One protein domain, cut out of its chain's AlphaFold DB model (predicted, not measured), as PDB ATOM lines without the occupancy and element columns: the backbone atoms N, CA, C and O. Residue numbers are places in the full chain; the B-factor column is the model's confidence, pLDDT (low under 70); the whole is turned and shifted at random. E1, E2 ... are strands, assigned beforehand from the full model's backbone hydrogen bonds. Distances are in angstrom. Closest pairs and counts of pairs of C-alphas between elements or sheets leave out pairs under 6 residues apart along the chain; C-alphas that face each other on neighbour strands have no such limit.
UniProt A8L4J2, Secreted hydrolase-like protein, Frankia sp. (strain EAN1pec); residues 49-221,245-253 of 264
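This is residues 49 to 221 and 245 to 253 of the 264 residues of the protein "Secreted hydrolase-like protein" of Frankia sp. (strain EAN1pec) (UniProt A8L4J2). One sheet of ten strands is folded back on itself, with E4, E3 and E2 as one leaf, E12, E11, E8, E7, E6 and E5 as the other, and E1 as the hinge between them. The strands of the two leaves cross, the sheet curls like part of a barrel, and a small hairpin, E9 and E10, sits beyond one end. The printed part has 182 residues, no named helix and twelve strands, E1 to E12 in order along the chain. The large sheet has the order E4 E3 E2 E1 E12 E11 E8 E7 E6 E5, antiparallel throughout, and the class is all strand. The whole is compact, with a radius of gyration of the C-alphas of 16.6 A and spans of 50 by 36 by 34 A.

Look first at E1, residues 58 to 71, which bends by 60 degrees at residue 68. It begins a meander, each strand the antiparallel neighbour of the one before, with E2, residues 76 to 88, E3, residues 98 to 108, and E4, residues 113 to 124. Between E1 and E2, N 63 and O 83 are 2.9 A apart, within hydrogen-bond range. On the other side of E1 is E12, residues 210 to 217, antiparallel at 116 degrees, with N 68 and O 215 2.8 A apart. Next come E11, residues 200 to 207, and E8, residues 161 to 169, where N 167 and O 202 are 2.8 A apart. A second meander runs from E5, residues 134 to 138, through E6, residues 141 to 146, and E7, residues 149 to 154, to E8. The edge strands are E4 and E5; their closest C-alphas, those of Ser 122 and Val 138, are 5.8 A apart. The hairpin of E9, residues 182 to 184, and E10, residues 190 to 192, has N 183 and O 191 2.8 A apart, and it is apart from the other ten strands.

Find C-alpha 58 at (14.060, 3.440, -43.668); from there E1 runs 38.7 A to C-alpha 71 at (14.367, 20.351, -8.884). E2 spans 39.2 A, E3 32.6 A and E4 33.1 A, while E8 spans 22.5 A and E12 22.4 A. E12 ends at C-alpha 217, (26.672, 18.073, -22.650).

The C-alphas of Phe 73 and Pro 187 are the two farthest apart, at 53.6 A. The link from E8 to E9, residues 170 to 181, is long; its residues 175 to 176 pair antiparallel with residues 194 to 195. Residues 222 to 244 are not printed, and C-alphas 221 and 245 are 7.5 A apart across the cut. The mean pLDDT of the printed part is 86.8; residues 186 to 188, 217 to 221 and 245 to 253 are under 70.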
ATOM      1  N   ASP A  49      20.333  17.598 -46.166       90.38
ATOM      2  CA  ASP A  49      20.097  16.241 -45.658       90.38
ATOM      3  C   ASP A  49      19.672  16.205 -44.175       90.38
ATOM      4  O   ASP A  49      19.668  15.151 -43.554       90.38
ATOM      5  N   GLU A  50      19.309  17.348 -43.579       89.88
ATOM      6  CA  GLU A  50      18.594  17.366 -42.292       89.88
ATOM      7  C   GLU A  50      17.095  17.042 -42.458       89.88
ATOM      8  O   GLU A  50      16.408  16.782 -41.468       89.88
ATOM      9  N   ALA A  51      16.567  17.107 -43.685       92.56
ATOM     10  CA  ALA A  51      15.178  16.781 -43.998       92.56
ATOM     11  C   ALA A  51      14.979  15.270 -44.248       92.56
ATOM     12  O   ALA A  51      15.930  14.593 -44.629       92.56
ATOM     13  N   PRO A  52      13.746  14.743 -44.100       90.69
ATOM     14  CA  PRO A  52      13.429  13.357 -44.435       90.69
ATOM     15  C   PRO A  52      13.750  12.994 -45.890       90.69
ATOM     16  O   PRO A  52      13.419  13.733 -46.826       90.69
ATOM     17  N   HIS A  53      14.323  11.811 -46.087       88.75
ATOM     18  CA  HIS A  53      14.687  11.269 -47.390       88.75
ATOM     19  C   HIS A  53      13.607  10.309 -47.885       88.75
ATOM     20  O   HIS A  53      13.622   9.114 -47.602       88.75
ATOM     21  N   ARG A  54      12.684  10.816 -48.705       84.81
ATOM     22  CA  ARG A  54      11.548  10.028 -49.225       84.81
ATOM     23  C   ARG A  54      11.947   8.786 -50.011       84.81
ATOM     24  O   ARG A  54      11.235   7.790 -50.003       84.81
ATOM     25  N   ASP A  55      13.095   8.842 -50.677       80.50
ATOM     26  CA  ASP A  55      13.635   7.709 -51.422       80.50
ATOM     27  C   ASP A  55      14.263   6.631 -50.530       80.50
ATOM     28  O   ASP A  55      14.492   5.515 -51.008       80.50
ATOM     29  N   ALA A  56      14.509   6.932 -49.251       78.31
ATOM     30  CA  ALA A  56      14.942   5.960 -48.265       78.31
ATOM     31  C   ALA A  56      13.746   5.136 -47.768       78.31
ATOM     32  O   ALA A  56      12.739   5.664 -47.296       78.31
ATOM     33  N   SER A  57      13.892   3.814 -47.834       79.00
ATOM     34  CA  SER A  57      12.936   2.848 -47.282       79.00
ATOM     35  C   SER A  57      12.865   2.876 -45.756       79.00
ATOM     36  O   SER A  57      11.837   2.521 -45.186       79.00
ATOM     37  N   MET A  58      13.957   3.274 -45.106       82.38
ATOM     38  CA  MET A  58      14.060   3.440 -43.668       82.38
ATOM     39  C   MET A  58      15.018   4.585 -43.364       82.38
ATOM     40  O   MET A  58      16.029   4.726 -44.055       82.38
ATOM     41  N   GLU A  59      14.677   5.369 -42.348       88.06
ATOM     42  CA  GLU A  59      15.412   6.535 -41.877       88.06
ATOM     43  C   GLU A  59      15.200   6.739 -40.377       88.06
ATOM     44  O   GLU A  59      14.181   6.329 -39.828       88.06
ATOM     45  N   TRP A  60      16.196   7.313 -39.709       87.31
ATOM     46  CA  TRP A  60      16.252   7.422 -38.255       87.31
ATOM     47  C   TRP A  60      16.576   8.865 -37.880       87.31
ATOM     48  O   TRP A  60      17.298   9.540 -38.602       87.31
ATOM     49  N   TRP A  61      16.057   9.310 -36.743       93.44
ATOM     50  CA  TRP A  61      16.566  10.437 -35.969       93.44
ATOM     51  C   TRP A  61      16.769   9.921 -34.559       93.44
ATOM     52  O   TRP A  61      15.793   9.633 -33.868       93.44
ATOM     53  N   TYR A  62      18.022   9.751 -34.147       89.81
ATOM     54  CA  TYR A  62      18.336   9.066 -32.893       89.81
ATOM     55  C   TYR A  62      19.112   9.951 -31.916       89.81
ATOM     56  O   TYR A  62      20.335  10.023 -31.992       89.81
ATOM     57  N   PHE A  63      18.411  10.559 -30.956       91.19
ATOM     58  CA  PHE A  63      18.993  11.413 -29.925       91.19
ATOM     59  C   PHE A  63      19.247  10.680 -28.617       91.19
ATOM     60  O   PHE A  63      18.316  10.298 -27.922       91.19
ATOM     61  N   THR A  64      20.509  10.565 -28.218       86.94
ATOM     62  CA  THR A  64      20.885  10.158 -26.852       86.94
ATOM     63  C   THR A  64      21.332  11.360 -26.033       86.94
ATOM     64  O   THR A  64      21.488  12.452 -26.572       86.94
ATOM     65  N   GLY A  65      21.532  11.220 -24.729       84.00
ATOM     66  CA  GLY A  65      22.036  12.320 -23.916       84.00
ATOM     67  C   GLY A  65      22.296  11.958 -22.467       84.00
ATOM     68  O   GLY A  65      21.772  10.984 -21.935       84.00
ATOM     69  N   HIS A  66      23.063  12.813 -21.792       86.88
ATOM     70  CA  HIS A  66      23.045  12.891 -20.336       86.88
ATOM     71  C   HIS A  66      22.544  14.262 -19.910       86.88
ATOM     72  O   HIS A  66      22.937  15.283 -20.480       86.88
ATOM     73  N   LEU A  67      21.707  14.266 -18.883       89.69
ATOM     74  CA  LEU A  67      21.126  15.453 -18.283       89.69
ATOM     75  C   LEU A  67      21.476  15.484 -16.803       89.69
ATOM     76  O   LEU A  67      21.509  14.459 -16.128       89.69
ATOM     77  N   GLN A  68      21.701  16.683 -16.300       90.06
ATOM     78  CA  GLN A  68      21.846  16.959 -14.884       90.06
ATOM     79  C   GLN A  68      21.082  18.235 -14.555       90.06
ATOM     80  O   GLN A  68      21.029  19.170 -15.359       90.06
ATOM     81  N   GLY A  69      20.490  18.284 -13.374       88.62
ATOM     82  CA  GLY A  69      19.607  19.378 -13.013       88.62
ATOM     83  C   GLY A  69      19.348  19.486 -11.528       88.62
ATOM     84  O   GLY A  69      19.814  18.668 -10.734       88.62
ATOM     85  N   LYS A  70      18.590  20.516 -11.166       92.56
ATOM     86  CA  LYS A  70      18.004  20.648  -9.834       92.56
ATOM     87  C   LYS A  70      16.499  20.774  -9.952       92.56
ATOM     88  O   LYS A  70      16.003  21.437 -10.866       92.56
ATOM     89  N   ASP A  71      15.799  20.141  -9.025       97.50
ATOM     90  CA  ASP A  71      14.367  20.351  -8.884       97.50
ATOM     91  C   ASP A  71      14.043  21.651  -8.138       97.50
ATOM     92  O   ASP A  71      14.924  22.354  -7.633       97.50
ATOM     93  N   ILE A  72      12.750  21.964  -8.067       95.50
ATOM     94  CA  ILE A  72      12.219  23.136  -7.358       95.50
ATOM     95  C   ILE A  72      12.512  23.142  -5.846       95.50
ATOM     96  O   ILE A  72      12.394  24.188  -5.214       95.50
ATOM     97  N   PHE A  73      12.919  22.010  -5.265       97.44
ATOM     98  CA  PHE A  73      13.340  21.891  -3.866       97.44
ATOM     99  C   PHE A  73      14.869  21.934  -3.708       97.44
ATOM    100  O   PHE A  73      15.389  21.831  -2.597       97.44
ATOM    101  N   GLY A  74      15.611  22.102  -4.807       94.69
ATOM    102  CA  GLY A  74      17.066  22.194  -4.831       94.69
ATOM    103  C   GLY A  74      17.798  20.850  -4.818       94.69
ATOM    104  O   GLY A  74      19.033  20.854  -4.763       94.69
ATOM    105  N   LYS A  75      17.088  19.715  -4.894       96.44
ATOM    106  CA  LYS A  75      17.703  18.384  -4.981       96.44
ATOM    107  C   LYS A  75      18.297  18.185  -6.374       96.44
ATOM    108  O   LYS A  75      17.670  18.512  -7.380       96.44
ATOM    109  N   SER A  76      19.518  17.657  -6.421       94.56
ATOM    110  CA  SER A  76      20.202  17.321  -7.671       94.56
ATOM    111  C   SER A  76      19.643  16.041  -8.282       94.56
ATOM    112  O   SER A  76      19.414  15.066  -7.563       94.56
ATOM    113  N   HIS A  77      19.514  16.036  -9.607       93.19
ATOM    114  CA  HIS A  77      19.111  14.876 -10.392       93.19
ATOM    115  C   HIS A  77      20.061  14.654 -11.569       93.19
ATOM    116  O   HIS A  77      20.519  15.615 -12.190       93.19
ATOM    117  N   GLU A  78      20.330  13.389 -11.880       92.62
ATOM    118  CA  GLU A  78      21.110  12.943 -13.036       92.62
ATOM    119  C   GLU A  78      20.314  11.916 -13.855       92.62
ATOM    120  O   GLU A  78      19.769  10.956 -13.305       92.62
ATOM    121  N   TYR A  79      20.297  12.092 -15.178       91.88
ATOM    122  CA  TYR A  79      19.609  11.213 -16.119       91.88
ATOM    123  C   TYR A  79      20.501  10.861 -17.316       91.88
ATOM    124  O   TYR A  79      21.310  11.670 -17.777       91.88
ATOM    125  N   GLY A  80      20.322   9.662 -17.858       92.19
ATOM    126  CA  GLY A  80      20.553   9.377 -19.272       92.19
ATOM    127  C   GLY A  80      19.218   9.431 -20.011       92.19
ATOM    128  O   GLY A  80      18.205   9.027 -19.441       92.19
ATOM    129  N   PHE A  81      19.203   9.919 -21.247       90.44
ATOM    130  CA  PHE A  81      18.015   9.860 -22.093       90.44
ATOM    131  C   PHE A  81      18.332   9.316 -23.476       90.44
ATOM    132  O   PHE A  81      19.452   9.435 -23.975       90.44
ATOM    133  N   GLU A  82      17.297   8.765 -24.082       92.44
ATOM    134  CA  GLU A  82      17.219   8.427 -25.488       92.44
ATOM    135  C   GLU A  82      15.839   8.832 -26.004       92.44
ATOM    136  O   GLU A  82      14.832   8.662 -25.315       92.44
ATOM    137  N   MET A  83      15.792   9.384 -27.210       93.38
ATOM    138  CA  MET A  83      14.572   9.536 -27.977       93.38
ATOM    139  C   MET A  83      14.890   9.283 -29.449       93.38
ATOM    140  O   MET A  83      15.805   9.899 -30.002       93.38
ATOM    141  N   THR A  84      14.117   8.401 -30.075       91.50
ATOM    142  CA  THR A  84      14.340   7.961 -31.458       91.50
ATOM    143  C   THR A  84      13.056   8.093 -32.266       91.50
ATOM    144  O   THR A  84      11.974   7.801 -31.760       91.50
ATOM    145  N   MET A  85      13.161   8.524 -33.520       92.69
ATOM    146  CA  MET A  85      12.092   8.414 -34.511       92.69
ATOM    147  C   MET A  85      12.591   7.631 -35.715       92.69
ATOM    148  O   MET A  85      13.612   7.982 -36.300       92.69
ATOM    149  N   ILE A  86      11.861   6.584 -36.082       90.69
ATOM    150  CA  ILE A  86      12.156   5.733 -37.231       90.69
ATOM    151  C   ILE A  86      11.051   5.945 -38.258       90.69
ATOM    152  O   ILE A  86       9.882   5.662 -37.987       90.69
ATOM    153  N   ARG A  87      11.422   6.435 -39.435       91.88
ATOM    154  CA  ARG A  87      10.562   6.569 -40.609       91.88
ATOM    155  C   ARG A  87      10.774   5.357 -41.508       91.88
ATOM    156  O   ARG A  87      11.911   5.006 -41.805       91.88
ATOM    157  N   MET A  88       9.699   4.730 -41.969       88.38
ATOM    158  CA  MET A  88       9.739   3.579 -42.873       88.38
ATOM    159  C   MET A  88       8.688   3.713 -43.977       88.38
ATOM    160  O   MET A  88       7.493   3.792 -43.689       88.38
ATOM    161  N   ASP A  89       9.107   3.622 -45.239       88.06
ATOM    162  CA  ASP A  89       8.191   3.446 -46.376       88.06
ATOM    163  C   ASP A  89       7.984   1.952 -46.678       88.06
ATOM    164  O   ASP A  89       8.226   1.452 -47.776       88.06
ATOM    165  N   ALA A  90       7.565   1.193 -45.661       80.25
ATOM    166  CA  ALA A  90       7.346  -0.249 -45.795       80.25
ATOM    167  C   ALA A  90       6.121  -0.595 -46.667       80.25
ATOM    168  O   ALA A  90       5.976  -1.740 -47.096       80.25
ATOM    169  N   LEU A  91       5.232   0.377 -46.905       86.81
ATOM    170  CA  LEU A  91       3.986   0.209 -47.659       86.81
ATOM    171  C   LEU A  91       4.052   0.799 -49.078       86.81
ATOM    172  O   LEU A  91       3.120   0.578 -49.851       86.81
ATOM    173  N   GLY A  92       5.119   1.523 -49.435       87.75
ATOM    174  CA  GLY A  92       5.247   2.189 -50.733       87.75
ATOM    175  C   GLY A  92       4.229   3.317 -50.922       87.75
ATOM    176  O   GLY A  92       3.669   3.460 -52.009       87.75
ATOM    177  N   THR A  93       3.921   4.058 -49.855       88.69
ATOM    178  CA  THR A  93       2.839   5.062 -49.812       88.69
ATOM    179  C   THR A  93       3.326   6.505 -49.919       88.69
ATOM    180  O   THR A  93       2.525   7.439 -49.841       88.69
ATOM    181  N   GLU A  94       4.617   6.725 -50.128       85.69
ATOM    182  CA  GLU A  94       5.186   8.056 -50.345       85.69
ATOM    183  C   GLU A  94       4.609   8.778 -51.587       85.69
ATOM    184  O   GLU A  94       4.369   8.143 -52.617       85.69
ATOM    185  N   PRO A  95       4.389  10.115 -51.548       90.69
ATOM    186  CA  PRO A  95       4.583  11.041 -50.426       90.69
ATOM    187  C   PRO A  95       3.352  11.201 -49.518       90.69
ATOM    188  O   PRO A  95       3.255  12.171 -48.769       90.69
ATOM    189  N   VAL A  96       2.362  10.312 -49.638       94.06
ATOM    190  CA  VAL A  96       1.100  10.412 -48.889       94.06
ATOM    191  C   VAL A  96       1.312  10.055 -47.421       94.06
ATOM    192  O   VAL A  96       0.755  10.718 -46.547       94.06
ATOM    193  N   SER A  97       2.113   9.027 -47.142       94.12
ATOM    194  CA  SER A  97       2.436   8.612 -45.778       94.12
ATOM    195  C   SER A  97       3.668   7.714 -45.703       94.12
ATOM    196  O   SER A  97       3.913   6.930 -46.619       94.12
ATOM    197  N   ALA A  98       4.321   7.737 -44.543       93.38
ATOM    198  CA  ALA A  98       5.254   6.725 -44.064       93.38
ATOM    199  C   ALA A  98       4.814   6.215 -42.683       93.38
ATOM    200  O   ALA A  98       4.046   6.866 -41.964       93.38
ATOM    201  N   ILE A  99       5.308   5.037 -42.305       94.69
ATOM    202  CA  ILE A  99       5.216   4.559 -40.926       94.69
ATOM    203  C   ILE A  99       6.255   5.319 -40.110       94.69
ATOM    204  O   ILE A  99       7.442   5.274 -40.421       94.69
ATOM    205  N   TRP A 100       5.808   5.971 -39.047       95.25
ATOM    206  CA  TRP A 100       6.662   6.619 -38.065       95.25
ATOM    207  C   TRP A 100       6.564   5.880 -36.738       95.25
ATOM    208  O   TRP A 100       5.468   5.686 -36.216       95.25
ATOM    209  N   ASN A 101       7.701   5.485 -36.183       95.00
ATOM    210  CA  ASN A 101       7.810   4.800 -34.903       95.00
ATOM    211  C   ASN A 101       8.645   5.650 -33.946       95.00
ATOM    212  O   ASN A 101       9.747   6.065 -34.290       95.00
ATOM    213  N   GLY A 102       8.084   5.972 -32.782       94.44
ATOM    214  CA  GLY A 102       8.701   6.851 -31.794       94.44
ATOM    215  C   GLY A 102       9.063   6.084 -30.532       94.44
ATOM    216  O   GLY A 102       8.204   5.406 -29.964       94.44
ATOM    217  N   HIS A 103      10.319   6.195 -30.108       92.69
ATOM    218  CA  HIS A 103      10.846   5.579 -28.895       92.69
ATOM    219  C   HIS A 103      11.319   6.647 -27.913       92.69
ATOM    220  O   HIS A 103      11.833   7.696 -28.311       92.69
ATOM    221  N   ILE A 104      11.214   6.346 -26.623       95.44
ATOM    222  CA  ILE A 104      11.796   7.145 -25.552       95.44
ATOM    223  C   ILE A 104      12.351   6.233 -24.464       95.44
ATOM    224  O   ILE A 104      11.723   5.243 -24.092       95.44
ATOM    225  N   ALA A 105      13.493   6.599 -23.891       95.50
ATOM    226  CA  ALA A 105      14.006   5.968 -22.689       95.50
ATOM    227  C   ALA A 105      14.635   6.984 -21.730       95.50
ATOM    228  O   ALA A 105      15.267   7.957 -22.140       95.50
ATOM    229  N   ILE A 106      14.476   6.733 -20.429       95.25
ATOM    230  CA  ILE A 106      15.098   7.486 -19.341       95.25
ATOM    231  C   ILE A 106      15.805   6.503 -18.411       95.25
ATOM    232  O   ILE A 106      15.199   5.591 -17.848       95.25
ATOM    233  N   SER A 107      17.102   6.722 -18.227       94.31
ATOM    234  CA  SER A 107      17.892   6.139 -17.146       94.31
ATOM    235  C   SER A 107      17.984   7.164 -16.020       94.31
ATOM    236  O   SER A 107      18.767   8.104 -16.122       94.31
ATOM    237  N   ASP A 108      17.207   7.013 -14.952       95.31
ATOM    238  CA  ASP A 108      17.316   7.879 -13.775       95.31
ATOM    239  C   ASP A 108      18.427   7.350 -12.869       95.31
ATOM    240  O   ASP A 108      18.284   6.333 -12.186       95.31
ATOM    241  N   ILE A 109      19.554   8.056 -12.874       92.94
ATOM    242  CA  ILE A 109      20.747   7.693 -12.109       92.94
ATOM    243  C   ILE A 109      20.536   7.982 -10.619       92.94
ATOM    244  O   ILE A 109      21.058   7.264  -9.766       92.94
ATOM    245  N   THR A 110      19.723   8.990 -10.307       86.56
ATOM    246  CA  THR A 110      19.375   9.407  -8.944       86.56
ATOM    247  C   THR A 110      18.527   8.353  -8.240       86.56
ATOM    248  O   THR A 110      18.770   8.053  -7.072       86.56
ATOM    249  N   ARG A 111      17.534   7.790  -8.940       94.75
ATOM    250  CA  ARG A 111      16.664   6.712  -8.432       94.75
ATOM    251  C   ARG A 111      17.159   5.310  -8.766       94.75
ATOM    252  O   ARG A 111      16.591   4.350  -8.260       94.75
ATOM    253  N   GLN A 112      18.190   5.182  -9.598       94.62
ATOM    254  CA  GLN A 112      18.685   3.905 -10.120       94.62
ATOM    255  C   GLN A 112      17.597   3.087 -10.832       94.62
ATOM    256  O   GLN A 112      17.478   1.879 -10.638       94.62
ATOM    257  N   THR A 113      16.797   3.755 -11.663       93.94
ATOM    258  CA  THR A 113      15.733   3.109 -12.441       93.94
ATOM    259  C   THR A 113      15.928   3.340 -13.929       93.94
ATOM    260  O   THR A 113      16.576   4.297 -14.350       93.94
ATOM    261  N   PHE A 114      15.359   2.446 -14.728       94.31
ATOM    262  CA  PHE A 114      15.309   2.564 -16.175       94.31
ATOM    263  C   PHE A 114      13.861   2.444 -16.628       94.31
ATOM    264  O   PHE A 114      13.108   1.627 -16.094       94.31
ATOM    265  N   LYS A 115      13.483   3.260 -17.606       95.44
ATOM    266  CA  LYS A 115      12.153   3.248 -18.197       95.44
ATOM    267  C   LYS A 115      12.233   3.493 -19.690       95.44
ATOM    268  O   LYS A 115      12.987   4.367 -20.107       95.44
ATOM    269  N   GLN A 116      11.418   2.778 -20.458       96.44
ATOM    270  CA  GLN A 116      11.313   2.956 -21.899       96.44
ATOM    271  C   GLN A 116       9.888   2.777 -22.420       96.44
ATOM    272  O   GLN A 116       9.057   2.156 -21.756       96.44
ATOM    273  N   ASP A 117       9.649   3.293 -23.620       93.75
ATOM    274  CA  ASP A 117       8.537   2.934 -24.492       93.75
ATOM    275  C   ASP A 117       9.025   2.935 -25.949       93.75
ATOM    276  O   ASP A 117       9.689   3.873 -26.386       93.75
ATOM    277  N   GLU A 118       8.696   1.869 -26.674       88.69
ATOM    278  CA  GLU A 118       9.119   1.586 -28.053       88.69
ATOM    279  C   GLU A 118       7.913   1.231 -28.952       88.69
ATOM    280  O   GLU A 118       8.046   0.972 -30.147       88.69
ATOM    281  N   ALA A 119       6.699   1.193 -28.389       88.50
ATOM    282  CA  ALA A 119       5.516   0.643 -29.052       88.50
ATOM    283  C   ALA A 119       4.596   1.718 -29.661       88.50
ATOM    284  O   ALA A 119       3.430   1.440 -29.953       88.50
ATOM    285  N   THR A 120       5.093   2.943 -29.861       93.12
ATOM    286  CA  THR A 120       4.297   4.049 -30.406       93.12
ATOM    287  C   THR A 120       4.518   4.195 -31.912       93.12
ATOM    288  O   THR A 120       5.649   4.369 -32.371       93.12
ATOM    289  N   TYR A 121       3.424   4.159 -32.679       95.50
ATOM    290  CA  TYR A 121       3.426   4.227 -34.142       95.50
ATOM    291  C   TYR A 121       2.389   5.225 -34.669       95.50
ATOM    292  O   TYR A 121       1.340   5.427 -34.060       95.50
ATOM    293  N   SER A 122       2.660   5.805 -35.836       95.88
ATOM    294  CA  SER A 122       1.731   6.629 -36.613       95.88
ATOM    295  C   SER A 122       1.909   6.352 -38.107       95.88
ATOM    296  O   SER A 122       3.011   6.036 -38.552       95.88
ATOM    297  N   LEU A 123       0.834   6.483 -38.885       96.31
ATOM    298  CA  LEU A 123       0.889   6.526 -40.348       96.31
ATOM    299  C   LEU A 123       0.580   7.960 -40.778       96.31
ATOM    300  O   LEU A 123      -0.551   8.420 -40.624       96.31
ATOM    301  N   GLN A 124       1.587   8.673 -41.275       95.94
ATOM    302  CA  GLN A 124       1.489  10.112 -41.537       95.94
ATOM    303  C   GLN A 124       2.501  10.565 -42.597       95.94
ATOM    304  O   GLN A 124       3.509   9.882 -42.794       95.94
ATOM    305  N   PRO A 125       2.249  11.683 -43.301       95.38
ATOM    306  CA  PRO A 125       3.216  12.250 -44.236       95.38
ATOM    307  C   PRO A 125       4.434  12.830 -43.512       95.38
ATOM    308  O   PRO A 125       4.342  13.251 -42.359       95.38
ATOM    309  N   ASP A 126       5.546  12.938 -44.236       93.88
ATOM    310  CA  ASP A 126       6.695  13.728 -43.802       93.88
ATOM    311  C   ASP A 126       6.330  15.214 -43.713       93.88
ATOM    312  O   ASP A 126       5.780  15.795 -44.656       93.88
ATOM    313  N   VAL A 127       6.719  15.861 -42.617       95.69
ATOM    314  CA  VAL A 127       6.553  17.306 -42.444       95.69
ATOM    315  C   VAL A 127       7.922  17.991 -42.496       95.69
ATOM    316  O   VAL A 127       8.810  17.758 -41.674       95.69
ATOM    317  N   VAL A 128       8.078  18.858 -43.500       95.31
ATOM    318  CA  VAL A 128       9.307  19.609 -43.789       95.31
ATOM    319  C   VAL A 128       9.025  21.104 -43.626       95.31
ATOM    320  O   VAL A 128       8.232  21.659 -44.394       95.31
ATOM    321  N   PRO A 129       9.645  21.784 -42.646       94.06
ATOM    322  CA  PRO A 129       9.490  23.222 -42.468       94.06
ATOM    323  C   PRO A 129       9.998  24.033 -43.668       94.06
ATOM    324  O   PRO A 129      10.846  23.597 -44.450       94.06
ATOM    325  N   ALA A 130       9.531  25.280 -43.783       92.12
ATOM    326  CA  ALA A 130      10.040  26.203 -44.791       92.12
ATOM    327  C   ALA A 130      11.566  26.360 -44.656       92.12
ATOM    328  O   ALA A 130      12.077  26.716 -43.592       92.12
ATOM    329  N   GLY A 131      12.296  26.104 -45.744       89.06
ATOM    330  CA  GLY A 131      13.760  26.165 -45.780       89.06
ATOM    331  C   GLY A 131      14.486  24.944 -45.204       89.06
ATOM    332  O   GLY A 131      15.642  25.105 -44.830       89.06
ATOM    333  N   GLY A 132      13.833  23.781 -45.103       93.50
ATOM    334  CA  GLY A 132      14.463  22.497 -44.762       93.50
ATOM    335  C   GLY A 132      14.337  22.092 -43.291       93.50
ATOM    336  O   GLY A 132      13.756  22.825 -42.488       93.50
ATOM    337  N   GLY A 133      14.900  20.926 -42.964       94.56
ATOM    338  CA  GLY A 133      14.796  20.267 -41.660       94.56
ATOM    339  C   GLY A 133      13.655  19.253 -41.582       94.56
ATOM    340  O   GLY A 133      12.984  18.962 -42.575       94.56
ATOM    341  N   PHE A 134      13.415  18.742 -40.380       94.38
ATOM    342  CA  PHE A 134      12.351  17.784 -40.082       94.38
ATOM    343  C   PHE A 134      11.502  18.277 -38.907       94.38
ATOM    344  O   PHE A 134      11.970  19.064 -38.084       94.38
ATOM    345  N   ASN A 135      10.246  17.841 -38.836       97.44
ATOM    346  CA  ASN A 135       9.336  18.169 -37.742       97.44
ATOM    347  C   ASN A 135       8.248  17.099 -37.659       97.44
ATOM    348  O   ASN A 135       7.357  17.102 -38.487       97.44
ATOM    349  N   ASN A 136       8.297  16.170 -36.710       95.44
ATOM    350  CA  ASN A 136       7.324  15.079 -36.645       95.44
ATOM    351  C   ASN A 136       6.839  14.832 -35.218       95.44
ATOM    352  O   ASN A 136       7.557  15.050 -34.243       95.44
ATOM    353  N   THR A 137       5.604  14.340 -35.108       97.31
ATOM    354  CA  THR A 137       4.980  13.935 -33.843       97.31
ATOM    355  C   THR A 137       4.500  12.495 -33.955       97.31
ATOM    356  O   THR A 137       3.821  12.147 -34.915       97.31
ATOM    357  N   VAL A 138       4.821  11.653 -32.976       96.38
ATOM    358  CA  VAL A 138       4.395  10.253 -32.898       96.38
ATOM    359  C   VAL A 138       3.888   9.989 -31.484       96.38
ATOM    360  O   VAL A 138       4.664   9.945 -30.532       96.38
ATOM    361  N   GLY A 139       2.568   9.859 -31.332       95.50
ATOM    362  CA  GLY A 139       1.931   9.762 -30.017       95.50
ATOM    363  C   GLY A 139       2.245  10.977 -29.138       95.50
ATOM    364  O   GLY A 139       1.879  12.099 -29.481       95.50
ATOM    365  N   LEU A 140       2.914  10.748 -28.003       95.44
ATOM    366  CA  LEU A 140       3.333  11.804 -27.072       95.44
ATOM    367  C   LEU A 140       4.690  12.428 -27.428       95.44
ATOM    368  O   LEU A 140       5.103  13.378 -26.769       95.44
ATOM    369  N   TYR A 141       5.398  11.888 -28.420       96.50
ATOM    370  CA  TYR A 141       6.760  12.288 -28.756       96.50
ATOM    371  C   TYR A 141       6.749  13.273 -29.906       96.50
ATOM    372  O   TYR A 141       6.084  13.048 -30.914       96.50
ATOM    373  N   HIS A 142       7.522  14.337 -29.784       98.00
ATOM    374  CA  HIS A 142       7.728  15.298 -30.848       98.00
ATOM    375  C   HIS A 142       9.213  15.590 -31.000       98.00
ATOM    376  O   HIS A 142       9.914  15.795 -30.005       98.00
ATOM    377  N   MET A 143       9.665  15.631 -32.250       96.44
ATOM    378  CA  MET A 143      11.001  16.076 -32.603       96.44
ATOM    379  C   MET A 143      10.952  17.017 -33.795       96.44
ATOM    380  O   MET A 143      10.314  16.721 -34.805       96.44
ATOM    381  N   ASP A 144      11.718  18.094 -33.712       97.50
ATOM    382  CA  ASP A 144      12.067  18.902 -34.870       97.50
ATOM    383  C   ASP A 144      13.554  19.237 -34.858       97.50
ATOM    384  O   ASP A 144      14.202  19.247 -33.806       97.50
ATOM    385  N   GLY A 145      14.102  19.503 -36.038       94.31
ATOM    386  CA  GLY A 145      15.488  19.910 -36.159       94.31
ATOM    387  C   GLY A 145      15.775  20.615 -37.467       94.31
ATOM    388  O   GLY A 145      15.286  20.233 -38.532       94.31
ATOM    389  N   LYS A 146      16.558  21.686 -37.355       94.25
ATOM    390  CA  LYS A 146      16.987  22.515 -38.476       94.25
ATOM    391  C   LYS A 146      18.208  23.349 -38.101       94.25
ATOM    392  O   LYS A 146      18.247  23.969 -37.037       94.25
ATOM    393  N   ASN A 147      19.162  23.456 -39.017       93.75
ATOM    394  CA  ASN A 147      20.347  24.303 -38.918       93.75
ATOM    395  C   ASN A 147      21.133  24.061 -37.619       93.75
ATOM    396  O   ASN A 147      21.530  25.011 -36.937       93.75
ATOM    397  N   GLY A 148      21.316  22.791 -37.246       90.56
ATOM    398  CA  GLY A 148      22.021  22.416 -36.018       90.56
ATOM    399  C   GLY A 148      21.295  22.762 -34.710       90.56
ATOM    400  O   GLY A 148      21.917  22.766 -33.646       90.56
ATOM    401  N   VAL A 149      19.999  23.071 -34.745       95.12
ATOM    402  CA  VAL A 149      19.162  23.231 -33.547       95.12
ATOM    403  C   VAL A 149      18.037  22.214 -33.610       95.12
ATOM    404  O   VAL A 149      17.290  22.199 -34.582       95.12
ATOM    405  N   ASN A 150      17.918  21.393 -32.571       95.44
ATOM    406  CA  ASN A 150      16.888  20.367 -32.462       95.44
ATOM    407  C   ASN A 150      16.074  20.569 -31.187       95.44
ATOM    408  O   ASN A 150      16.623  20.987 -30.161       95.44
ATOM    409  N   HIS A 151      14.797  20.220 -31.232       97.94
ATOM    410  CA  HIS A 151      13.913  20.216 -30.077       97.94
ATOM    411  C   HIS A 151      13.314  18.828 -29.902       97.94
ATOM    412  O   HIS A 151      12.869  18.212 -30.866       97.94
ATOM    413  N   LEU A 152      13.310  18.343 -28.662       97.00
ATOM    414  CA  LEU A 152      12.724  17.060 -28.286       97.00
ATOM    415  C   LEU A 152      11.685  17.309 -27.205       97.00
ATOM    416  O   LEU A 152      11.987  17.956 -26.197       97.00
ATOM    417  N   SER A 153      10.485  16.767 -27.372       98.31
ATOM    418  CA  SER A 153       9.491  16.784 -26.307       98.31
ATOM    419  C   SER A 153       8.690  15.496 -26.201       98.31
ATOM    420  O   SER A 153       8.571  14.742 -27.163       98.31
ATOM    421  N   GLY A 154       8.188  15.219 -24.997       96.88
ATOM    422  CA  GLY A 154       7.334  14.064 -24.740       96.88
ATOM    423  C   GLY A 154       7.355  13.583 -23.295       96.88
ATOM    424  O   GLY A 154       7.491  14.373 -22.358       96.88
ATOM    425  N   GLY A 155       7.181  12.277 -23.105       96.69
ATOM    426  CA  GLY A 155       7.154  11.650 -21.787       96.69
ATOM    427  C   GLY A 155       6.318  10.379 -21.737       96.69
ATOM    428  O   GLY A 155       5.764   9.944 -22.740       96.69
ATOM    429  N   PHE A 156       6.207   9.802 -20.546       97.19
ATOM    430  CA  PHE A 156       5.450   8.582 -20.292       97.19
ATOM    431  C   PHE A 156       4.020   8.898 -19.851       97.19
ATOM    432  O   PHE A 156       3.787   9.805 -19.048       97.19
ATOM    433  N   ALA A 157       3.066   8.099 -20.330       94.94
ATOM    434  CA  ALA A 157       1.641   8.277 -20.048       94.94
ATOM    435  C   ALA A 157       1.282   8.179 -18.552       94.94
ATOM    436  O   ALA A 157       0.310   8.781 -18.111       94.94
ATOM    437  N   ASP A 158       2.074   7.453 -17.760       96.19
ATOM    438  CA  ASP A 158       1.879   7.318 -16.311       96.19
ATOM    439  C   ASP A 158       2.501   8.457 -15.488       96.19
ATOM    440  O   ASP A 158       2.512   8.403 -14.259       96.19
ATOM    441  N   LEU A 159       3.034   9.480 -16.161       96.50
ATOM    442  CA  LEU A 159       3.605  10.683 -15.559       96.50
ATOM    443  C   LEU A 159       4.847  10.448 -14.680       96.50
ATOM    444  O   LEU A 159       5.276  11.362 -13.973       96.50
ATOM    445  N   GLY A 160       5.469   9.265 -14.754       97.06
ATOM    446  CA  GLY A 160       6.726   8.990 -14.047       97.06
ATOM    447  C   GLY A 160       7.866   9.899 -14.521       97.06
ATOM    448  O   GLY A 160       8.569  10.484 -13.703       97.06
ATOM    449  N   TYR A 161       7.980  10.097 -15.839       97.81
ATOM    450  CA  TYR A 161       8.773  11.176 -16.433       97.81
ATOM    451  C   TYR A 161       7.956  11.804 -17.564       97.81
ATOM    452  O   TYR A 161       7.646  11.135 -18.545       97.81
ATOM    453  N   ALA A 162       7.550  13.059 -17.428       97.25
ATOM    454  CA  ALA A 162       6.626  13.716 -18.350       97.25
ATOM    455  C   ALA A 162       7.073  15.135 -18.684       97.25
ATOM    456  O   ALA A 162       7.986  15.664 -18.057       97.25
ATOM    457  N   GLY A 163       6.437  15.761 -19.677       96.56
ATOM    458  CA  GLY A 163       6.734  17.149 -20.038       96.56
ATOM    459  C   GLY A 163       8.216  17.384 -20.336       96.56
ATOM    460  O   GLY A 163       8.738  18.458 -20.032       96.56
ATOM    461  N   ILE A 164       8.902  16.367 -20.867       97.69
ATOM    462  CA  ILE A 164      10.263  16.506 -21.372       97.69
ATOM    463  C   ILE A 164      10.185  17.561 -22.468       97.69
ATOM    464  O   ILE A 164       9.341  17.469 -23.355       97.69
ATOM    465  N   ASN A 165      11.021  18.582 -22.364       98.38
ATOM    466  CA  ASN A 165      11.131  19.655 -23.336       98.38
ATOM    467  C   ASN A 165      12.590  20.096 -23.360       98.38
ATOM    468  O   ASN A 165      13.057  20.756 -22.431       98.38
ATOM    469  N   LEU A 166      13.321  19.660 -24.380       97.25
ATOM    470  CA  LEU A 166      14.756  19.849 -24.515       97.25
ATOM    471  C   LEU A 166      15.054  20.601 -25.806       97.25
ATOM    472  O   LEU A 166      14.526  20.277 -26.862       97.25
ATOM    473  N   THR A 167      15.969  21.560 -25.729       97.88
ATOM    474  CA  THR A 167      16.649  22.147 -26.887       97.88
ATOM    475  C   THR A 167      18.073  21.613 -26.940       97.88
ATOM    476  O   THR A 167      18.801  21.700 -25.949       97.88
ATOM    477  N   LEU A 168      18.477  21.080 -28.089       94.50
ATOM    478  CA  LEU A 168      19.803  20.537 -28.350       94.50
ATOM    479  C   LEU A 168      20.473  21.368 -29.445       94.50
ATOM    480  O   LEU A 168      20.019  21.393 -30.587       94.50
ATOM    481  N   ARG A 169      21.568  22.049 -29.100       94.38
ATOM    482  CA  ARG A 169      22.297  22.935 -30.017       94.38
ATOM    483  C   ARG A 169      23.636  22.344 -30.416       94.38
ATOM    484  O   ARG A 169      24.471  22.041 -29.560       94.38
ATOM    485  N   GLN A 170      23.848  22.235 -31.716       88.69
ATOM    486  CA  GLN A 170      25.116  21.878 -32.317       88.69
ATOM    487  C   GLN A 170      26.139  22.986 -32.079       88.69
ATOM    488  O   GLN A 170      25.865  24.169 -32.260       88.69
ATOM    489  N   THR A 171      27.328  22.589 -31.629       83.94
ATOM    490  CA  THR A 171      28.433  23.520 -31.335       83.94
ATOM    491  C   THR A 171      29.679  23.254 -32.168       83.94
ATOM    492  O   THR A 171      30.646  24.007 -32.096       83.94
ATOM    493  N   GLN A 172      29.662  22.184 -32.960       85.19
ATOM    494  CA  GLN A 172      30.757  21.747 -33.814       85.19
ATOM    495  C   GLN A 172      30.186  21.234 -35.136       85.19
ATOM    496  O   GLN A 172      29.051  20.755 -35.135       85.19
ATOM    497  N   PRO A 173      30.937  21.297 -36.250       89.69
ATOM    498  CA  PRO A 173      30.508  20.701 -37.512       89.69
ATOM    499  C   PRO A 173      30.090  19.239 -37.339       89.69
ATOM    500  O   PRO A 173      30.629  18.523 -36.492       89.69
ATOM    501  N   ALA A 174      29.109  18.807 -38.127       86.81
ATOM    502  CA  ALA A 174      28.679  17.421 -38.100       86.81
ATOM    503  C   ALA A 174      29.808  16.518 -38.606       86.81
ATOM    504  O   ALA A 174      30.586  16.896 -39.484       86.81
ATOM    505  N   VAL A 175      29.879  15.315 -38.052       86.56
ATOM    506  CA  VAL A 175      30.805  14.283 -38.510       86.56
ATOM    507  C   VAL A 175      30.114  13.498 -39.611       86.56
ATOM    508  O   VAL A 175      29.055  12.933 -39.362       86.56
ATOM    509  N   LEU A 176      30.696  13.466 -40.808       86.75
ATOM    510  CA  LEU A 176      30.261  12.575 -41.880       86.75
ATOM    511  C   LEU A 176      30.974  11.229 -41.718       86.75
ATOM    512  O   LEU A 176      32.203  11.195 -41.616       86.75
ATOM    513  N   HIS A 177      30.221  10.134 -41.683       82.00
ATOM    514  CA  HIS A 177      30.778   8.790 -41.519       82.00
ATOM    515  C   HIS A 177      31.141   8.158 -42.861       82.00
ATOM    516  O   HIS A 177      30.668   8.571 -43.917       82.00
ATOM    517  N   GLY A 178      31.990   7.132 -42.832       84.94
ATOM    518  CA  GLY A 178      32.395   6.423 -44.044       84.94
ATOM    519  C   GLY A 178      33.084   7.327 -45.067       84.94
ATOM    520  O   GLY A 178      33.915   8.167 -44.721       84.94
ATOM    521  N   ASN A 179      32.750   7.135 -46.342       87.56
ATOM    522  CA  ASN A 179      33.276   7.947 -47.429       87.56
ATOM    523  C   ASN A 179      32.317   9.105 -47.721       87.56
ATOM    524  O   ASN A 179      31.284   8.905 -48.356       87.56
ATOM    525  N   ALA A 180      32.657  10.305 -47.244       88.75
ATOM    526  CA  ALA A 180      31.857  11.520 -47.434       88.75
ATOM    527  C   ALA A 180      30.388  11.382 -46.979       88.75
ATOM    528  O   ALA A 180      29.472  11.905 -47.612       88.75
ATOM    529  N   GLY A 181      30.163  10.668 -45.874       82.38
ATOM    530  CA  GLY A 181      28.833  10.432 -45.323       82.38
ATOM    531  C   GLY A 181      28.176   9.157 -45.831       82.38
ATOM    532  O   GLY A 181      27.037   8.926 -45.473       82.38
ATOM    533  N   VAL A 182      28.839   8.334 -46.646       83.12
ATOM    534  CA  VAL A 182      28.268   7.081 -47.158       83.12
ATOM    535  C   VAL A 182      28.993   5.880 -46.559       83.12
ATOM    536  O   VAL A 182      30.214   5.743 -46.686       83.12
ATOM    537  N   ILE A 183      28.235   4.985 -45.925       78.88
ATOM    538  CA  ILE A 183      28.717   3.707 -45.397       78.88
ATOM    539  C   ILE A 183      28.089   2.525 -46.151       78.88
ATOM    540  O   ILE A 183      26.929   2.594 -46.570       78.88
ATOM    541  N   PRO A 184      28.815   1.406 -46.311       79.19
ATOM    542  CA  PRO A 184      28.206   0.168 -46.773       79.19
ATOM    543  C   PRO A 184      27.259  -0.376 -45.697       79.19
ATOM    544  O   PRO A 184      27.608  -0.430 -44.519       79.19
ATOM    545  N   TYR A 185      26.083  -0.832 -46.116       71.19
ATOM    546  CA  TYR A 185      25.083  -1.458 -45.253       71.19
ATOM    547  C   TYR A 185      24.674  -2.823 -45.827       71.19
ATOM    548  O   TYR A 185      23.502  -3.158 -45.938       71.19
ATOM    549  N   ALA A 186      25.656  -3.610 -46.281       63.12
ATOM    550  CA  ALA A 186      25.433  -4.893 -46.950       63.12
ATOM    551  C   ALA A 186      24.747  -5.930 -46.027       63.12
ATOM    552  O   ALA A 186      25.071  -5.985 -44.840       63.12
ATOM    553  N   PRO A 187      23.841  -6.789 -46.545       65.56
ATOM    554  CA  PRO A 187      23.393  -6.918 -47.940       65.56
ATOM    555  C   PRO A 187      22.343  -5.876 -48.364       65.56
ATOM    556  O   PRO A 187      21.795  -5.966 -49.456       65.56
ATOM    557  N   PHE A 188      22.053  -4.899 -47.510       64.62
ATOM    558  CA  PHE A 188      20.931  -3.981 -47.639       64.62
ATOM    559  C   PHE A 188      21.250  -2.666 -48.376       64.62
ATOM    560  O   PHE A 188      20.476  -1.715 -48.314       64.62
ATOM    561  N   GLY A 189      22.379  -2.586 -49.081       74.12
ATOM    562  CA  GLY A 189      22.770  -1.406 -49.856       74.12
ATOM    563  C   GLY A 189      23.751  -0.493 -49.121       74.12
ATOM    564  O   GLY A 189      24.791  -0.951 -48.642       74.12
ATOM    565  N   GLN A 190      23.461   0.806 -49.106       76.94
ATOM    566  CA  GLN A 190      24.309   1.855 -48.538       76.94
ATOM    567  C   GLN A 190      23.482   2.725 -47.602       76.94
ATOM    568  O   GLN A 190      22.301   2.921 -47.861       76.94
ATOM    569  N   SER A 191      24.126   3.286 -46.582       78.75
ATOM    570  CA  SER A 191      23.519   4.314 -45.748       78.75
ATOM    571  C   SER A 191      24.269   5.623 -45.870       78.75
ATOM    572  O   SER A 191      25.494   5.656 -45.749       78.75
ATOM    573  N   GLY A 192      23.530   6.707 -46.051       82.44
ATOM    574  CA  GLY A 192      24.005   8.034 -45.668       82.44
ATOM    575  C   GLY A 192      24.133   8.064 -44.147       82.44
ATOM    576  O   GLY A 192      23.413   7.357 -43.446       82.44
ATOM    577  N   TYR A 193      25.105   8.770 -43.611       83.38
ATOM    578  CA  TYR A 193      25.326   8.736 -42.185       83.38
ATOM    579  C   TYR A 193      26.176   9.921 -41.760       83.38
ATOM    580  O   TYR A 193      27.354  10.042 -42.110       83.38
ATOM    581  N   TYR A 194      25.574  10.790 -40.958       85.69
ATOM    582  CA  TYR A 194      26.283  11.826 -40.233       85.69
ATOM    583  C   TYR A 194      25.888  11.835 -38.760       85.69
ATOM    584  O   TYR A 194      24.936  11.179 -38.346       85.69
ATOM    585  N   SER A 195      26.629  12.592 -37.956       84.75
ATOM    586  CA  SER A 195      26.281  12.843 -36.563       84.75
ATOM    587  C   SER A 195      26.526  14.279 -36.163       84.75
ATOM    588  O   SER A 195      27.619  14.823 -36.343       84.75
ATOM    589  N   GLN A 196      25.532  14.862 -35.502       86.69
ATOM    590  CA  GLN A 196      25.731  16.065 -34.710       86.69
ATOM    591  C   GLN A 196      26.317  15.656 -33.361       86.69
ATOM    592  O   GLN A 196      25.615  15.241 -32.440       86.69
ATOM    593  N   THR A 197      27.639  15.728 -33.257       82.56
ATOM    594  CA  THR A 197      28.321  15.406 -32.005       82.56
ATOM    595  C   THR A 197      28.288  16.600 -31.060       82.56
ATOM    596  O   THR A 197      28.195  17.760 -31.461       82.56
ATOM    597  N   ASN A 198      28.383  16.310 -29.770       75.12
ATOM    598  CA  ASN A 198      28.592  17.313 -28.735       75.12
ATOM    599  C   ASN A 198      27.510  18.392 -28.618       75.12
ATOM    600  O   ASN A 198      27.789  19.565 -28.342       75.12
ATOM    601  N   LEU A 199      26.256  17.976 -28.798       83.38
ATOM    602  CA  LEU A 199      25.097  18.833 -28.602       83.38
ATOM    603  C   LEU A 199      25.062  19.382 -27.165       83.38
ATOM    604  O   LEU A 199      25.280  18.660 -26.182       83.38
ATOM    605  N   LYS A 200      24.780  20.682 -27.043       89.19
ATOM    606  CA  LYS A 200      24.454  21.332 -25.770       89.19
ATOM    607  C   LYS A 200      22.959  21.205 -25.541       89.19
ATOM    608  O   LYS A 200      22.184  21.784 -26.296       89.19
ATOM    609  N   ALA A 201      22.584  20.444 -24.519       90.38
ATOM    610  CA  ALA A 201      21.197  20.227 -24.147       90.38
ATOM    611  C   ALA A 201      20.797  21.169 -23.007       90.38
ATOM    612  O   ALA A 201      21.545  21.357 -22.043       90.38
ATOM    613  N   SER A 202      19.603  21.735 -23.094       93.31
ATOM    614  CA  SER A 202      18.992  22.522 -22.023       93.31
ATOM    615  C   SER A 202      17.482  22.395 -22.086       93.31
ATOM    616  O   SER A 202      16.929  22.359 -23.184       93.31
ATOM    617  N   GLY A 203      16.818  22.391 -20.937       96.69
ATOM    618  CA  GLY A 203      15.365  22.356 -20.904       96.69
ATOM    619  C   GLY A 203      14.813  21.909 -19.564       96.69
ATOM    620  O   GLY A 203      15.409  22.162 -18.514       96.69
ATOM    621  N   THR A 204      13.674  21.233 -19.611       97.94
ATOM    622  CA  THR A 204      12.943  20.779 -18.428       97.94
ATOM    623  C   THR A 204      12.417  19.364 -18.596       97.94
ATOM    624  O   THR A 204      12.176  18.910 -19.715       97.94
ATOM    625  N   LEU A 205      12.173  18.693 -17.473       97.44
ATOM    626  CA  LEU A 205      11.304  17.521 -17.399       97.44
ATOM    627  C   LEU A 205      10.569  17.499 -16.054       97.44
ATOM    628  O   LEU A 205      11.068  18.023 -15.056       97.44
ATOM    629  N   LEU A 206       9.379  16.909 -16.030       98.38
ATOM    630  CA  LEU A 206       8.659  16.557 -14.812       98.38
ATOM    631  C   LEU A 206       9.065  15.148 -14.402       98.38
ATOM    632  O   LEU A 206       8.858  14.194 -15.146       98.38
ATOM    633  N   ASP A 207       9.611  15.024 -13.206       97.88
ATOM    634  CA  ASP A 207      10.042  13.774 -12.606       97.88
ATOM    635  C   ASP A 207       9.094  13.428 -11.455       97.88
ATOM    636  O   ASP A 207       9.125  14.062 -10.398       97.88
ATOM    637  N   HIS A 208       8.206  12.458 -11.687       97.75
ATOM    638  CA  HIS A 208       7.132  12.074 -10.767       97.75
ATOM    639  C   HIS A 208       6.339  13.294 -10.256       97.75
ATOM    640  O   HIS A 208       6.063  13.435  -9.065       97.75
ATOM    641  N   GLY A 209       6.012  14.210 -11.174       97.25
ATOM    642  CA  GLY A 209       5.273  15.445 -10.890       97.25
ATOM    643  C   GLY A 209       6.115  16.621 -10.381       97.25
ATOM    644  O   GLY A 209       5.573  17.710 -10.203       97.25
ATOM    645  N   VAL A 210       7.426  16.452 -10.179       98.12
ATOM    646  CA  VAL A 210       8.322  17.528  -9.733       98.12
ATOM    647  C   VAL A 210       9.101  18.091 -10.918       98.12
ATOM    648  O   VAL A 210       9.768  17.356 -11.638       98.12
ATOM    649  N   LEU A 211       9.043  19.408 -11.122       98.25
ATOM    650  CA  LEU A 211       9.783  20.068 -12.197       98.25
ATOM    651  C   LEU A 211      11.290  20.073 -11.920       98.25
ATOM    652  O   LEU A 211      11.733  20.534 -10.865       98.25
ATOM    653  N   VAL A 212      12.062  19.632 -12.914       97.88
ATOM    654  CA  VAL A 212      13.525  19.636 -12.913       97.88
ATOM    655  C   VAL A 212      14.029  20.463 -14.091       97.88
ATOM    656  O   VAL A 212      13.750  20.154 -15.249       97.88
ATOM    657  N   ASN A 213      14.801  21.509 -13.790       96.06
ATOM    658  CA  ASN A 213      15.538  22.256 -14.808       96.06
ATOM    659  C   ASN A 213      16.829  21.507 -15.114       96.06
ATOM    660  O   ASN A 213      17.644  21.291 -14.212       96.06
ATOM    661  N   VAL A 214      17.020  21.125 -16.373       93.69
ATOM    662  CA  VAL A 214      18.116  20.256 -16.796       93.69
ATOM    663  C   VAL A 214      19.021  20.929 -17.815       93.69
ATOM    664  O   VAL A 214      18.602  21.698 -18.680       93.69
ATOM    665  N   THR A 215      20.299  20.592 -17.722       89.50
ATOM    666  CA  THR A 215      21.326  20.912 -18.710       89.50
ATOM    667  C   THR A 215      22.123  19.657 -19.016       89.50
ATOM    668  O   THR A 215      22.185  18.734 -18.204       89.50
ATOM    669  N   GLY A 216      22.739  19.606 -20.186       77.56
ATOM    670  CA  GLY A 216      23.526  18.464 -20.609       77.56
ATOM    671  C   GLY A 216      24.608  18.856 -21.596       77.56
ATOM    672  O   GLY A 216      24.490  19.810 -22.368       77.56
ATOM    673  N   THR A 217      25.681  18.081 -21.581       58.28
ATOM    674  CA  THR A 217      26.672  18.073 -22.650       58.28
ATOM    675  C   THR A 217      26.828  16.651 -23.134       58.28
ATOM    676  O   THR A 217      26.995  15.747 -22.314       58.28
ATOM    677  N   ALA A 218      26.904  16.469 -24.445       40.44
ATOM    678  CA  ALA A 218      27.725  15.406 -24.991       40.44
ATOM    679  C   ALA A 218      29.154  15.943 -25.158       40.44
ATOM    680  O   ALA A 218      29.325  16.973 -25.799       40.44
ATOM    681  N   PRO A 219      30.177  15.389 -24.493       32.59
ATOM    682  CA  PRO A 219      31.556  15.792 -24.750       32.59
ATOM    683  C   PRO A 219      32.293  14.760 -25.623       32.59
ATOM    684  O   PRO A 219      32.054  13.558 -25.457       32.59
ATOM    685  N   PRO A 220      33.262  15.185 -26.460       29.59
ATOM    686  CA  PRO A 220      34.283  14.300 -26.992       29.59
ATOM    687  C   PRO A 220      35.395  14.189 -25.937       29.59
ATOM    688  O   PRO A 220      35.806  15.184 -25.333       29.59
ATOM    689  N   ARG A 221      35.892  12.984 -25.657       32.44
ATOM    690  CA  ARG A 221      36.949  12.808 -24.650       32.44
ATOM    691  C   ARG A 221      38.310  13.236 -25.214       32.44
ATOM    692  O   ARG A 221      38.780  12.648 -26.181       32.44
ATOM    693  N   THR A 245      32.382   7.310 -29.240       30.59
ATOM    694  CA  THR A 245      32.393   7.782 -27.851       30.59
ATOM    695  C   THR A 245      31.635   9.099 -27.800       30.59
ATOM    696  O   THR A 245      32.100  10.103 -28.333       30.59
ATOM    697  N   GLY A 246      30.469   9.101 -27.166       28.73
ATOM    698  CA  GLY A 246      29.633  10.286 -27.052       28.73
ATOM    699  C   GLY A 246      28.416  10.010 -26.185       28.73
ATOM    700  O   GLY A 246      28.008   8.867 -26.009       28.73
ATOM    701  N   LYS A 247      27.884  11.070 -25.587       32.38
ATOM    702  CA  LYS A 247      26.765  11.000 -24.645       32.38
ATOM    703  C   LYS A 247      25.436  11.404 -25.278       32.38
ATOM    704  O   LYS A 247      24.435  11.103 -24.664       32.38
ATOM    705  N   ALA A 248      25.466  12.038 -26.455       29.05
ATOM    706  CA  ALA A 248      24.347  12.378 -27.331       29.05
ATOM    707  C   ALA A 248      24.773  12.220 -28.785       29.05
ATOM    708  O   ALA A 248      25.926  12.505 -29.120       29.05
ATOM    709  N   TYR A 249      23.843  11.797 -29.622       38.53
ATOM    710  CA  TYR A 249      24.061  11.403 -31.006       38.53
ATOM    711  C   TYR A 249      22.830  11.794 -31.833       38.53
ATOM    712  O   TYR A 249      21.836  12.206 -31.257       38.53
ATOM    713  N   ALA A 250      22.940  11.781 -33.153       35.78
ATOM    714  CA  ALA A 250      21.830  11.824 -34.095       35.78
ATOM    715  C   ALA A 250      22.253  10.856 -35.195       35.78
ATOM    716  O   ALA A 250      23.207  11.152 -35.916       35.78
ATOM    717  N   GLU A 251      21.643   9.672 -35.235       44.12
ATOM    718  CA  GLU A 251      21.694   8.805 -36.415       44.12
ATOM    719  C   GLU A 251      20.755   9.399 -37.435       44.12
ATOM    720  O   GLU A 251      19.599   9.633 -37.088       44.12
ATOM    721  N   LEU A 252      21.234   9.610 -38.653       38.44
ATOM    722  CA  LEU A 252      20.366   9.702 -39.811       38.44
ATOM    723  C   LEU A 252      20.860   8.677 -40.819       38.44
ATOM    724  O   LEU A 252      21.983   8.800 -41.303       38.44
ATOM    725  N   THR A 253      20.042   7.653 -41.055       37.00
ATOM    726  CA  THR A 253      20.358   6.480 -41.887       37.00
ATOM    727  C   THR A 253      19.505   6.511 -43.152       37.00
ATOM    728  O   THR A 253      18.387   6.025 -43.112       37.00
TER     729      THR A 253